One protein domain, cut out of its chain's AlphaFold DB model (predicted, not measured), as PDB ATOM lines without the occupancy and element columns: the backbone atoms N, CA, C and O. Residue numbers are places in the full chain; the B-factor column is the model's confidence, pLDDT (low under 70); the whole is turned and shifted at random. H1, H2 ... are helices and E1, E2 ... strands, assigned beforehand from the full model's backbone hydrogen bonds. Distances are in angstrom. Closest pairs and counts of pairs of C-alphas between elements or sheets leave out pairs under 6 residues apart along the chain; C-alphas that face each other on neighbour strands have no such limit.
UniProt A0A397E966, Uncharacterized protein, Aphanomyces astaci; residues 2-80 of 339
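This is residues 2 to 80 of the 339 residues of an uncharacterized protein of Aphanomyces astaci (UniProt A0A397E966). A small, loosely built head holds the three-stranded sheet E1 E2 E3, the helices H3 and H4, which only graze that sheet, and H2, which is not on the sheet but touches H4; a long link with no named element, residues 10 to 28, joins this head to H1, alone at the far end. The 79 printed residues have four named helices and three named strands, in the order H1 H2 H3 E1 E2 E3 H4; the sheet is antiparallel, in the order E1 E2 E3, and the class is mixed, helices and strands. The whole is only just extended, close to loose, with a radius of gyration of the C-alphas of 17.8 A, and elongated, spanning 53 by 27 by 23 A.

E1, residues 43 to 46, E2, residues 51 to 54, and E3, residues 66 to 68, form a meander, each strand the antiparallel neighbour of the one before. In the hairpin of E1 and E2, N 44 and O 53 are 2.9 A apart, within hydrogen-bond range; in the hairpin of E2 and E3, N 67 and O 52 are 2.8 A apart. H3, residues 36 to 42, only grazes the sheet, with residues 39 to 42. H4, residues 69 to 79, is only just on the sheet, with 5 pairs of C-alphas within 10 A, and only grazes it with residues 69 to 74. H2, residues 29 to 34, touches H4, about perpendicular at 80 degrees; their closest C-alphas, those of Val 29 and Ser 75, are 6.1 A apart. H1, residues 2 to 9, is apart from the other six elements. In H1, H2, H3 and H4 every O i to N i+4 pair is within hydrogen-bond range.

E2 is 10.1 A long, H4 15.4 A and H1 10.3 A. C-alpha 51 is at (121.974, 242.398, 219.488), C-alpha 79 at (105.543, 254.545, 222.566) and C-alpha 2 at (86.432, 250.797, 219.465).

The C-alphas farthest apart, those of Tyr 9 and Gly 41, are 53.5 A apart. The printed part has no cut; the links H1 to H2 and E2 to E3 are long. pLDDT is under 70 at residue 2, residues 14 to 27 and residues 59 to 61.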
ATOM      1  N   ARG A   2      87.571 250.903 218.513       67.88
ATOM      2  CA  ARG A   2      86.432 250.797 219.465       67.88
ATOM      3  C   ARG A   2      85.505 252.020 219.497       67.88
ATOM      4  O   ARG A   2      84.303 251.863 219.347       67.88
ATOM      5  N   GLN A   3      86.059 253.225 219.648       70.56
ATOM      6  CA  GLN A   3      85.260 254.463 219.616       70.56
ATOM      7  C   GLN A   3      84.555 254.644 218.265       70.56
ATOM      8  O   GLN A   3      83.377 254.956 218.235       70.56
ATOM      9  N   LEU A   4      85.243 254.324 217.165       74.62
ATOM     10  CA  LEU A   4      84.685 254.393 215.811       74.62
ATOM     11  C   LEU A   4      83.525 253.400 215.589       74.62
ATOM     12  O   LEU A   4      82.556 253.721 214.908       74.62
ATOM     13  N   ALA A   5      83.621 252.193 216.153       77.62
ATOM     14  CA  ALA A   5      82.573 251.177 216.076       77.62
ATOM     15  C   ALA A   5      81.346 251.543 216.926       77.62
ATOM     16  O   ALA A   5      80.218 251.275 216.515       77.62
ATOM     17  N   ASN A   6      81.563 252.197 218.070       81.81
ATOM     18  CA  ASN A   6      80.480 252.696 218.911       81.81
ATOM     19  C   ASN A   6      79.743 253.865 218.238       81.81
ATOM     20  O   ASN A   6      78.526 253.822 218.112       81.81
ATOM     21  N   ASP A   7      80.484 254.847 217.716       82.31
ATOM     22  CA  ASP A   7      79.901 256.028 217.061       82.31
ATOM     23  C   ASP A   7      79.125 255.683 215.789       82.31
ATOM     24  O   ASP A   7      78.088 256.276 215.506       82.31
ATOM     25  N   LYS A   8      79.628 254.732 214.993       82.94
ATOM     26  CA  LYS A   8      79.071 254.461 213.662       82.94
ATOM     27  C   LYS A   8      78.067 253.308 213.631       82.94
ATOM     28  O   LYS A   8      77.223 253.276 212.741       82.94
ATOM     29  N   TYR A   9      78.162 252.362 214.566       83.31
ATOM     30  CA  TYR A   9      77.363 251.131 214.544       83.31
ATOM     31  C   TYR A   9      76.666 250.814 215.876       83.31
ATOM     32  O   TYR A   9      75.981 249.799 215.955       83.31
ATOM     33  N   GLY A  10      76.823 251.640 216.922       84.00
ATOM     34  CA  GLY A  10      76.200 251.412 218.237       84.00
ATOM     35  C   GLY A  10      76.672 250.132 218.936       84.00
ATOM     36  O   GLY A  10      75.994 249.611 219.820       84.00
ATOM     37  N   LEU A  11      77.812 249.579 218.507       83.50
ATOM     38  CA  LEU A  11      78.323 248.308 219.003       83.50
ATOM     39  C   LEU A  11      79.223 248.534 220.220       83.50
ATOM     40  O   LEU A  11      80.344 249.040 220.109       83.50
ATOM     41  N   HIS A  12      78.758 248.072 221.380       73.31
ATOM     42  CA  HIS A  12      79.552 248.003 222.601       73.31
ATOM     43  C   HIS A  12      80.488 246.790 222.562       73.31
ATOM     44  O   HIS A  12      80.147 245.691 222.994       73.31
ATOM     45  N   LEU A  13      81.684 246.992 222.009       75.69
ATOM     46  CA  LEU A  13      82.737 245.977 222.009       75.69
ATOM     47  C   LEU A  13      83.316 245.810 223.425       75.69
ATOM     48  O   LEU A  13      83.628 246.806 224.085       75.69
ATOM     49  N   ALA A  14      83.493 244.557 223.853       69.94
ATOM     50  CA  ALA A  14      84.132 244.202 225.121       69.94
ATOM     51  C   ALA A  14      85.547 244.801 225.240       69.94
ATOM     52  O   ALA A  14      86.185 245.157 224.242       69.94
ATOM     53  N   GLU A  15      86.047 244.935 226.471       56.62
ATOM     54  CA  GLU A  15      87.421 245.371 226.726       56.62
ATOM     55  C   GLU A  15      88.426 244.360 226.179       56.62
ATOM     56  O   GLU A  15      88.876 243.447 226.860       56.62
ATOM     57  N   ASN A  16      88.848 244.578 224.935       55.94
ATOM     58  CA  ASN A  16      90.055 243.972 224.395       55.94
ATOM     59  C   ASN A  16      91.268 244.730 224.948       55.94
ATOM     60  O   ASN A  16      91.994 245.395 224.213       55.94
ATOM     61  N   HIS A  17      91.482 244.653 226.259       53.16
ATOM     62  CA  HIS A  17      92.820 244.798 226.826       53.16
ATOM     63  C   HIS A  17      93.533 243.459 226.662       53.16
ATOM     64  O   HIS A  17      93.874 242.780 227.624       53.16
ATOM     65  N   LEU A  18      93.774 243.077 225.406       52.44
ATOM     66  CA  LEU A  18      94.989 242.317 225.166       52.44
ATOM     67  C   LEU A  18      96.116 243.264 225.595       52.44
ATOM     68  O   LEU A  18      96.083 244.429 225.174       52.44
ATOM     69  N   PRO A  19      97.055 242.843 226.462       41.94
ATOM     70  CA  PRO A  19      98.241 243.648 226.698       41.94
ATOM     71  C   PRO A  19      98.779 244.040 225.322       41.94
ATOM     72  O   PRO A  19      98.842 243.198 224.426       41.94
ATOM     73  N   MET A  20      99.059 245.328 225.126       41.84
ATOM     74  CA  MET A  20      99.700 245.851 223.916       41.84
ATOM     75  C   MET A  20     101.127 245.286 223.847       41.84
ATOM     76  O   MET A  20     102.103 245.980 224.105       41.84
ATOM     77  N   GLY A  21     101.231 243.989 223.595       42.25
ATOM     78  CA  GLY A  21     102.431 243.190 223.678       42.25
ATOM     79  C   GLY A  21     102.288 242.053 222.685       42.25
ATOM     80  O   GLY A  21     101.410 241.200 222.799       42.25
ATOM     81  N   SER A  22     103.146 242.065 221.673       43.06
ATOM     82  CA  SER A  22     103.480 240.852 220.940       43.06
ATOM     83  C   SER A  22     103.887 239.751 221.927       43.06
ATOM     84  O   SER A  22     104.432 240.048 222.987       43.06
ATOM     85  N   LEU A  23     103.695 238.479 221.555       44.25
ATOM     86  CA  LEU A  23     104.272 237.328 222.277       44.25
ATOM     87  C   LEU A  23     105.792 237.482 222.508       44.25
ATOM     88  O   LEU A  23     106.351 236.881 223.419       44.25
ATOM     89  N   ASP A  24     106.436 238.310 221.685       47.50
ATOM     90  CA  ASP A  24     107.781 238.836 221.870       47.50
ATOM     91  C   ASP A  24     107.771 239.975 222.906       47.50
ATOM     92  O   ASP A  24     107.879 241.158 222.572       47.50
ATOM     93  N   GLN A  25     107.542 239.627 224.173       50.62
ATOM     94  CA  GLN A  25     107.624 240.550 225.305       50.62
ATOM     95  C   GLN A  25     109.105 240.796 225.644       50.62
ATOM     96  O   GLN A  25     109.595 240.436 226.711       50.62
ATOM     97  N   GLY A  26     109.841 241.355 224.680       57.03
ATOM     98  CA  GLY A  26     111.199 241.842 224.891       57.03
ATOM     99  C   GLY A  26     111.218 242.979 225.916       57.03
ATOM    100  O   GLY A  26     110.215 243.661 226.131       57.03
ATOM    101  N   LEU A  27     112.367 243.180 226.565       67.44
ATOM    102  CA  LEU A  27     112.589 244.297 227.487       67.44
ATOM    103  C   LEU A  27     112.272 245.636 226.805       67.44
ATOM    104  O   LEU A  27     112.835 245.946 225.754       67.44
ATOM    105  N   ASP A  28     111.405 246.438 227.425       79.81
ATOM    106  CA  ASP A  28     111.073 247.773 226.926       79.81
ATOM    107  C   ASP A  28     112.296 248.702 227.018       79.81
ATOM    108  O   ASP A  28     112.915 248.850 228.078       79.81
ATOM    109  N   VAL A  29     112.616 249.378 225.910       81.50
ATOM    110  CA  VAL A  29     113.700 250.364 225.812       81.50
ATOM    111  C   VAL A  29     113.610 251.419 226.913       81.50
ATOM    112  O   VAL A  29     114.635 251.774 227.492       81.50
ATOM    113  N   LEU A  30     112.414 251.889 227.286       81.06
ATOM    114  CA  LEU A  30     112.293 252.874 228.370       81.06
ATOM    115  C   LEU A  30     112.691 252.297 229.735       81.06
ATOM    116  O   LEU A  30     113.309 252.993 230.546       81.06
ATOM    117  N   GLN A  31     112.374 251.028 229.994       83.12
ATOM    118  CA  GLN A  31     112.788 250.339 231.217       83.12
ATOM    119  C   GLN A  31     114.306 250.131 231.256       83.12
ATOM    120  O   GLN A  31     114.916 250.309 232.318       83.12
ATOM    121  N   ILE A  32     114.908 249.815 230.105       86.75
ATOM    122  CA  ILE A  32     116.363 249.727 229.940       86.75
ATOM    123  C   ILE A  32     116.998 251.089 230.238       86.75
ATOM    124  O   ILE A  32     117.906 251.166 231.059       86.75
ATOM    125  N   MET A  33     116.486 252.175 229.652       86.69
ATOM    126  CA  MET A  33     117.065 253.516 229.811       86.69
ATOM    127  C   MET A  33     116.951 254.064 231.234       86.69
ATOM    128  O   MET A  33     117.904 254.656 231.740       86.69
ATOM    129  N   ARG A  34     115.845 253.791 231.941       85.38
ATOM    130  CA  ARG A  34     115.722 254.111 233.379       85.38
ATOM    131  C   ARG A  34     116.778 253.403 234.231       85.38
ATOM    132  O   ARG A  34     117.196 253.935 235.255       85.38
ATOM    133  N   ASN A  35     117.224 252.226 233.798       86.94
ATOM    134  CA  ASN A  35     118.213 251.403 234.488       86.94
ATOM    135  C   ASN A  35     119.492 251.227 233.659       86.94
ATOM    136  O   ASN A  35     120.124 250.171 233.708       86.94
ATOM    137  N   ILE A  36     119.902 252.267 232.923       88.62
ATOM    138  CA  ILE A  36     121.034 252.196 231.986       88.62
ATOM    139  C   ILE A  36     122.331 251.702 232.646       88.62
ATOM    140  O   ILE A  36     123.106 250.966 232.045       88.62
ATOM    141  N   HIS A  37     122.535 252.024 233.924       85.62
ATOM    142  CA  HIS A  37     123.670 251.557 234.720       85.62
ATOM    143  C   HIS A  37     123.688 250.032 234.926       85.62
ATOM    144  O   HIS A  37     124.765 249.442 234.968       85.62
ATOM    145  N   ILE A  38     122.519 249.393 235.030       87.25
ATOM    146  CA  ILE A  38     122.387 247.931 235.099       87.25
ATOM    147  C   ILE A  38     122.632 247.336 233.718       87.25
ATOM    148  O   ILE A  38     123.361 246.356 233.601       87.25
ATOM    149  N   PHE A  39     122.060 247.947 232.678       89.06
ATOM    150  CA  PHE A  39     122.215 247.496 231.299       89.06
ATOM    151  C   PHE A  39     123.692 247.429 230.887       89.06
ATOM    152  O   PHE A  39     124.169 246.363 230.516       89.06
ATOM    153  N   VAL A  40     124.443 248.520 231.067       87.75
ATOM    154  CA  VAL A  40     125.871 248.585 230.705       87.75
ATOM    155  C   VAL A  40     126.731 247.605 231.513       87.75
ATOM    156  O   VAL A  40     127.737 247.119 231.014       87.75
ATOM    157  N   GLY A  41     126.351 247.292 232.755       85.00
ATOM    158  CA  GLY A  41     127.084 246.325 233.580       85.00
ATOM    159  C   GLY A  41     126.741 244.859 233.296       85.00
ATOM    160  O   GLY A  41     127.517 243.978 233.652       85.00
ATOM    161  N   ARG A  42     125.577 244.576 232.700       85.94
ATOM    162  CA  ARG A  42     125.062 243.207 232.543       85.94
ATOM    163  C   ARG A  42     124.973 242.719 231.112       85.94
ATOM    164  O   ARG A  42     124.829 241.515 230.932       85.94
ATOM    165  N   TYR A  43     125.027 243.598 230.122       89.12
ATOM    166  CA  TYR A  43     124.848 243.232 228.724       89.12
ATOM    167  C   TYR A  43     126.124 243.466 227.931       89.12
ATOM    168  O   TYR A  43     126.791 244.482 228.104       89.12
ATOM    169  N   ASN A  44     126.416 242.536 227.029       90.44
ATOM    170  CA  ASN A  44     127.438 242.696 226.007       90.44
ATOM    171  C   ASN A  44     126.800 242.873 224.646       90.44
ATOM    172  O   ASN A  44     125.719 242.345 224.381       90.44
ATOM    173  N   TYR A  45     127.488 243.608 223.784       90.69
ATOM    174  CA  TYR A  45     127.055 243.829 222.419       90.69
ATOM    175  C   TYR A  45     127.750 242.861 221.467       90.69
ATOM    176  O   TYR A  45     128.962 242.672 221.559       90.69
ATOM    177  N   ASN A  46     126.969 242.289 220.552       89.06
ATOM    178  CA  ASN A  46     127.459 241.545 219.402       89.06
ATOM    179  C   ASN A  46     127.242 242.401 218.152       89.06
ATOM    180  O   ASN A  46     126.098 242.631 217.745       89.06
ATOM    181  N   LEU A  47     128.335 242.860 217.547       85.06
ATOM    182  CA  LEU A  47     128.300 243.735 216.379       85.06
ATOM    183  C   LEU A  47     127.789 242.996 215.134       85.06
ATOM    184  O   LEU A  47     127.003 243.553 214.372       85.06
ATOM    185  N   ASN A  48     128.171 241.728 214.960       83.62
ATOM    186  CA  ASN A  48     127.837 240.933 213.772       83.62
ATOM    187  C   ASN A  48     126.341 240.622 213.672       83.62
ATOM    188  O   ASN A  48     125.742 240.707 212.604       83.62
ATOM    189  N   GLN A  49     125.738 240.242 214.796       84.75
ATOM    190  CA  GLN A  49     124.323 239.872 214.873       84.75
ATOM    191  C   GLN A  49     123.438 241.029 215.369       84.75
ATOM    192  O   GLN A  49     122.223 240.872 215.463       84.75
ATOM    193  N   GLN A  50     124.039 242.181 215.685       86.31
ATOM    194  CA  GLN A  50     123.371 243.424 216.075       86.31
ATOM    195  C   GLN A  50     122.370 243.263 217.229       86.31
ATOM    196  O   GLN A  50     121.237 243.752 217.182       86.31
ATOM    197  N   PHE A  51     122.791 242.581 218.291       88.31
ATOM    198  CA  PHE A  51     121.974 242.398 219.488       88.31
ATOM    199  C   PHE A  51     122.817 242.512 220.754       88.31
ATOM    200  O   PHE A  51     124.030 242.295 220.746       88.31
ATOM    201  N   PHE A  52     122.154 242.852 221.855       90.00
ATOM    202  CA  PHE A  52     122.739 242.787 223.186       90.00
ATOM    203  C   PHE A  52     122.352 241.478 223.854       90.00
ATOM    204  O   PHE A  52     121.195 241.070 223.771       90.00
ATOM    205  N   VAL A  53     123.288 240.857 224.561       88.12
ATOM    206  CA  VAL A  53     123.066 239.620 225.313       88.12
ATOM    207  C   VAL A  53     123.489 239.793 226.758       88.12
ATOM    208  O   VAL A  53     124.519 240.397 227.054       88.12
ATOM    209  N   GLU A  54     122.689 239.263 227.670       86.38
ATOM    210  CA  GLU A  54     123.006 239.276 229.088       86.38
ATOM    211  C   GLU A  54     124.225 238.380 229.389       86.38
ATOM    212  O   GLU A  54     124.284 237.224 228.973       86.38
ATOM    213  N   ARG A  55     125.194 238.890 230.156       82.94
ATOM    214  CA  ARG A  55     126.401 238.164 230.602       82.94
ATOM    215  C   ARG A  55     126.082 237.006 231.543       82.94
ATOM    216  O   ARG A  55     126.890 236.104 231.736       82.94
ATOM    217  N   ARG A  56     124.939 237.068 232.224       78.00
ATOM    218  CA  ARG A  56     124.548 236.091 233.238       78.00
ATOM    219  C   ARG A  56     123.040 236.082 233.396       78.00
ATOM    220  O   ARG A  56     122.459 237.136 233.598       78.00
ATOM    221  N   SER A  57     122.439 234.897 233.441       72.12
ATOM    222  CA  SER A  57     121.016 234.791 233.745       72.12
ATOM    223  C   SER A  57     120.708 235.207 235.188       72.12
ATOM    224  O   SER A  57     121.460 234.915 236.132       72.12
ATOM    225  N   ASP A  58     119.565 235.863 235.373       70.12
ATOM    226  CA  ASP A  58     119.033 236.136 236.702       70.12
ATOM    227  C   ASP A  58     118.767 234.838 237.485       70.12
ATOM    228  O   ASP A  58     118.530 233.759 236.928       70.12
ATOM    229  N   LYS A  59     118.822 234.935 238.821       62.72
ATOM    230  CA  LYS A  59     118.648 233.789 239.724       62.72
ATOM    231  C   LYS A  59     117.302 233.103 239.459       62.72
ATOM    232  O   LYS A  59     116.258 233.633 239.815       62.72
ATOM    233  N   GLY A  60     117.352 231.901 238.885       63.00
ATOM    234  CA  GLY A  60     116.174 231.081 238.577       63.00
ATOM    235  C   GLY A  60     115.837 230.987 237.086       63.00
ATOM    236  O   GLY A  60     115.107 230.076 236.706       63.00
ATOM    237  N   SER A  61     116.417 231.842 236.234       69.94
ATOM    238  CA  SER A  61     116.250 231.749 234.780       69.94
ATOM    239  C   SER A  61     117.257 230.778 234.156       69.94
ATOM    240  O   SER A  61     118.452 230.798 234.468       69.94
ATOM    241  N   ARG A  62     116.764 229.932 233.242       71.38
ATOM    242  CA  ARG A  62     117.579 229.041 232.393       71.38
ATOM    243  C   ARG A  62     117.962 229.674 231.052       71.38
ATOM    244  O   ARG A  62     118.674 229.044 230.279       71.38
ATOM    245  N   HIS A  63     117.490 230.887 230.783       75.50
ATOM    246  CA  HIS A  63     117.710 231.594 229.526       75.50
ATOM    247  C   HIS A  63     118.374 232.946 229.789       75.50
ATOM    248  O   HIS A  63     118.183 233.544 230.851       75.50
ATOM    249  N   LEU A  64     119.171 233.400 228.823       81.00
ATOM    250  CA  LEU A  64     119.744 234.741 228.810       81.00
ATOM    251  C   LEU A  64     118.786 235.681 228.094       81.00
ATOM    252  O   LEU A  64     118.194 235.309 227.079       81.00
ATOM    253  N   ASN A  65     118.660 236.898 228.609       83.44
ATOM    254  CA  ASN A  65     117.914 237.931 227.916       83.44
ATOM    255  C   ASN A  65     118.727 238.456 226.727       83.44
ATOM    256  O   ASN A  65     119.940 238.660 226.827       83.44
ATOM    257  N   ALA A  66     118.042 238.692 225.609       85.44
ATOM    258  CA  ALA A  66     118.613 239.290 224.415       85.44
ATOM    259  C   ALA A  66     117.763 240.486 223.978       85.44
ATOM    260  O   ALA A  66     116.536 240.410 223.975       85.44
ATOM    261  N   ILE A  67     118.412 241.587 223.610       87.19
ATOM    262  CA  ILE A  67     117.752 242.791 223.098       87.19
ATOM    263  C   ILE A  67     118.188 242.957 221.651       87.19
ATOM    264  O   ILE A  67     119.351 243.246 221.370       87.19
ATOM    265  N   SER A  68     117.246 242.754 220.737       85.81
ATOM    266  CA  SER A  68     117.475 242.884 219.301       85.81
ATOM    267  C   SER A  68     116.940 244.215 218.774       85.81
ATOM    268  O   SER A  68     116.152 244.906 219.429       85.81
ATOM    269  N   ILE A  69     117.296 244.540 217.531       83.69
ATOM    270  CA  ILE A  69     116.703 245.669 216.799       83.69
ATOM    271  C   ILE A  69     115.171 245.541 216.732       83.69
ATOM    272  O   ILE A  69     114.471 246.551 216.761       83.69
ATOM    273  N   HIS A  70     114.625 244.321 216.687       81.75
ATOM    274  CA  HIS A  70     113.175 244.109 216.671       81.75
ATOM    275  C   HIS A  70     112.518 244.531 217.987       81.75
ATOM    276  O   HIS A  70     111.476 245.187 217.959       81.75
ATOM    277  N   SER A  71     113.156 244.247 219.125       78.31
ATOM    278  CA  SER A  71     112.691 244.697 220.441       78.31
ATOM    279  C   SER A  71     112.672 246.230 220.517       78.31
ATOM    280  O   SER A  71     111.679 246.821 220.941       78.31
ATOM    281  N   ILE A  72     113.716 246.887 219.995       81.81
ATOM    282  CA  ILE A  72     113.792 248.354 219.912       81.81
ATOM    283  C   ILE A  72     112.688 248.912 218.998       81.81
ATOM    284  O   ILE A  72     111.984 249.852 219.368       81.81
ATOM    285  N   ALA A  73     112.489 248.312 217.821       81.12
ATOM    286  CA  ALA A  73     111.447 248.716 216.878       81.12
ATOM    287  C   ALA A  73     110.033 248.546 217.461       81.12
ATOM    288  O   ALA A  73     109.153 249.366 217.190       81.12
ATOM    289  N   SER A  74     109.815 247.514 218.281       80.50
ATOM    290  CA  SER A  74     108.558 247.295 219.000       80.50
ATOM    291  C   SER A  74     108.298 248.403 220.026       80.50
ATOM    292  O   SER A  74     107.225 249.006 220.003       80.50
ATOM    293  N   SER A  75     109.296 248.779 220.840       81.88
ATOM    294  CA  SER A  75     109.177 249.924 221.760       81.88
ATOM    295  C   SER A  75     108.874 251.235 221.024       81.88
ATOM    296  O   SER A  75     108.007 251.990 221.463       81.88
ATOM    297  N   ILE A  76     109.518 251.500 219.878       81.44
ATOM    298  CA  ILE A  76     109.223 252.694 219.058       81.44
ATOM    299  C   ILE A  76     107.785 252.652 218.525       81.44
ATOM    300  O   ILE A  76     107.100 253.674 218.526       81.44
ATOM    301  N   ARG A  77     107.298 251.481 218.098       79.38
ATOM    302  CA  ARG A  77     105.921 251.313 217.610       79.38
ATOM    303  C   ARG A  77     104.886 251.543 218.711       79.38
ATOM    304  O   ARG A  77     103.833 252.111 218.434       79.38
ATOM    305  N   THR A  78     105.187 251.120 219.936       83.00
ATOM    306  CA  THR A  78     104.282 251.230 221.089       83.00
ATOM    307  C   THR A  78     104.258 252.637 221.683       83.00
ATOM    308  O   THR A  78     103.186 253.153 221.986       83.00
ATOM    309  N   HIS A  79     105.419 253.273 221.842       80.12
ATOM    310  CA  HIS A  79     105.543 254.545 222.566       80.12
ATOM    311  C   HIS A  79     105.751 255.768 221.658       80.12
ATOM    312  O   HIS A  79     105.735 256.903 222.137       80.12
ATOM    313  N   GLY A  80     105.924 255.560 220.351       78.69
ATOM    314  CA  GLY A  80     106.194 256.613 219.377       78.69
ATOM    315  C   GLY A  80     107.652 257.082 219.375       78.69
ATOM    316  O   GLY A  80     108.448 256.761 220.253       78.69
TER     317      GLY A  80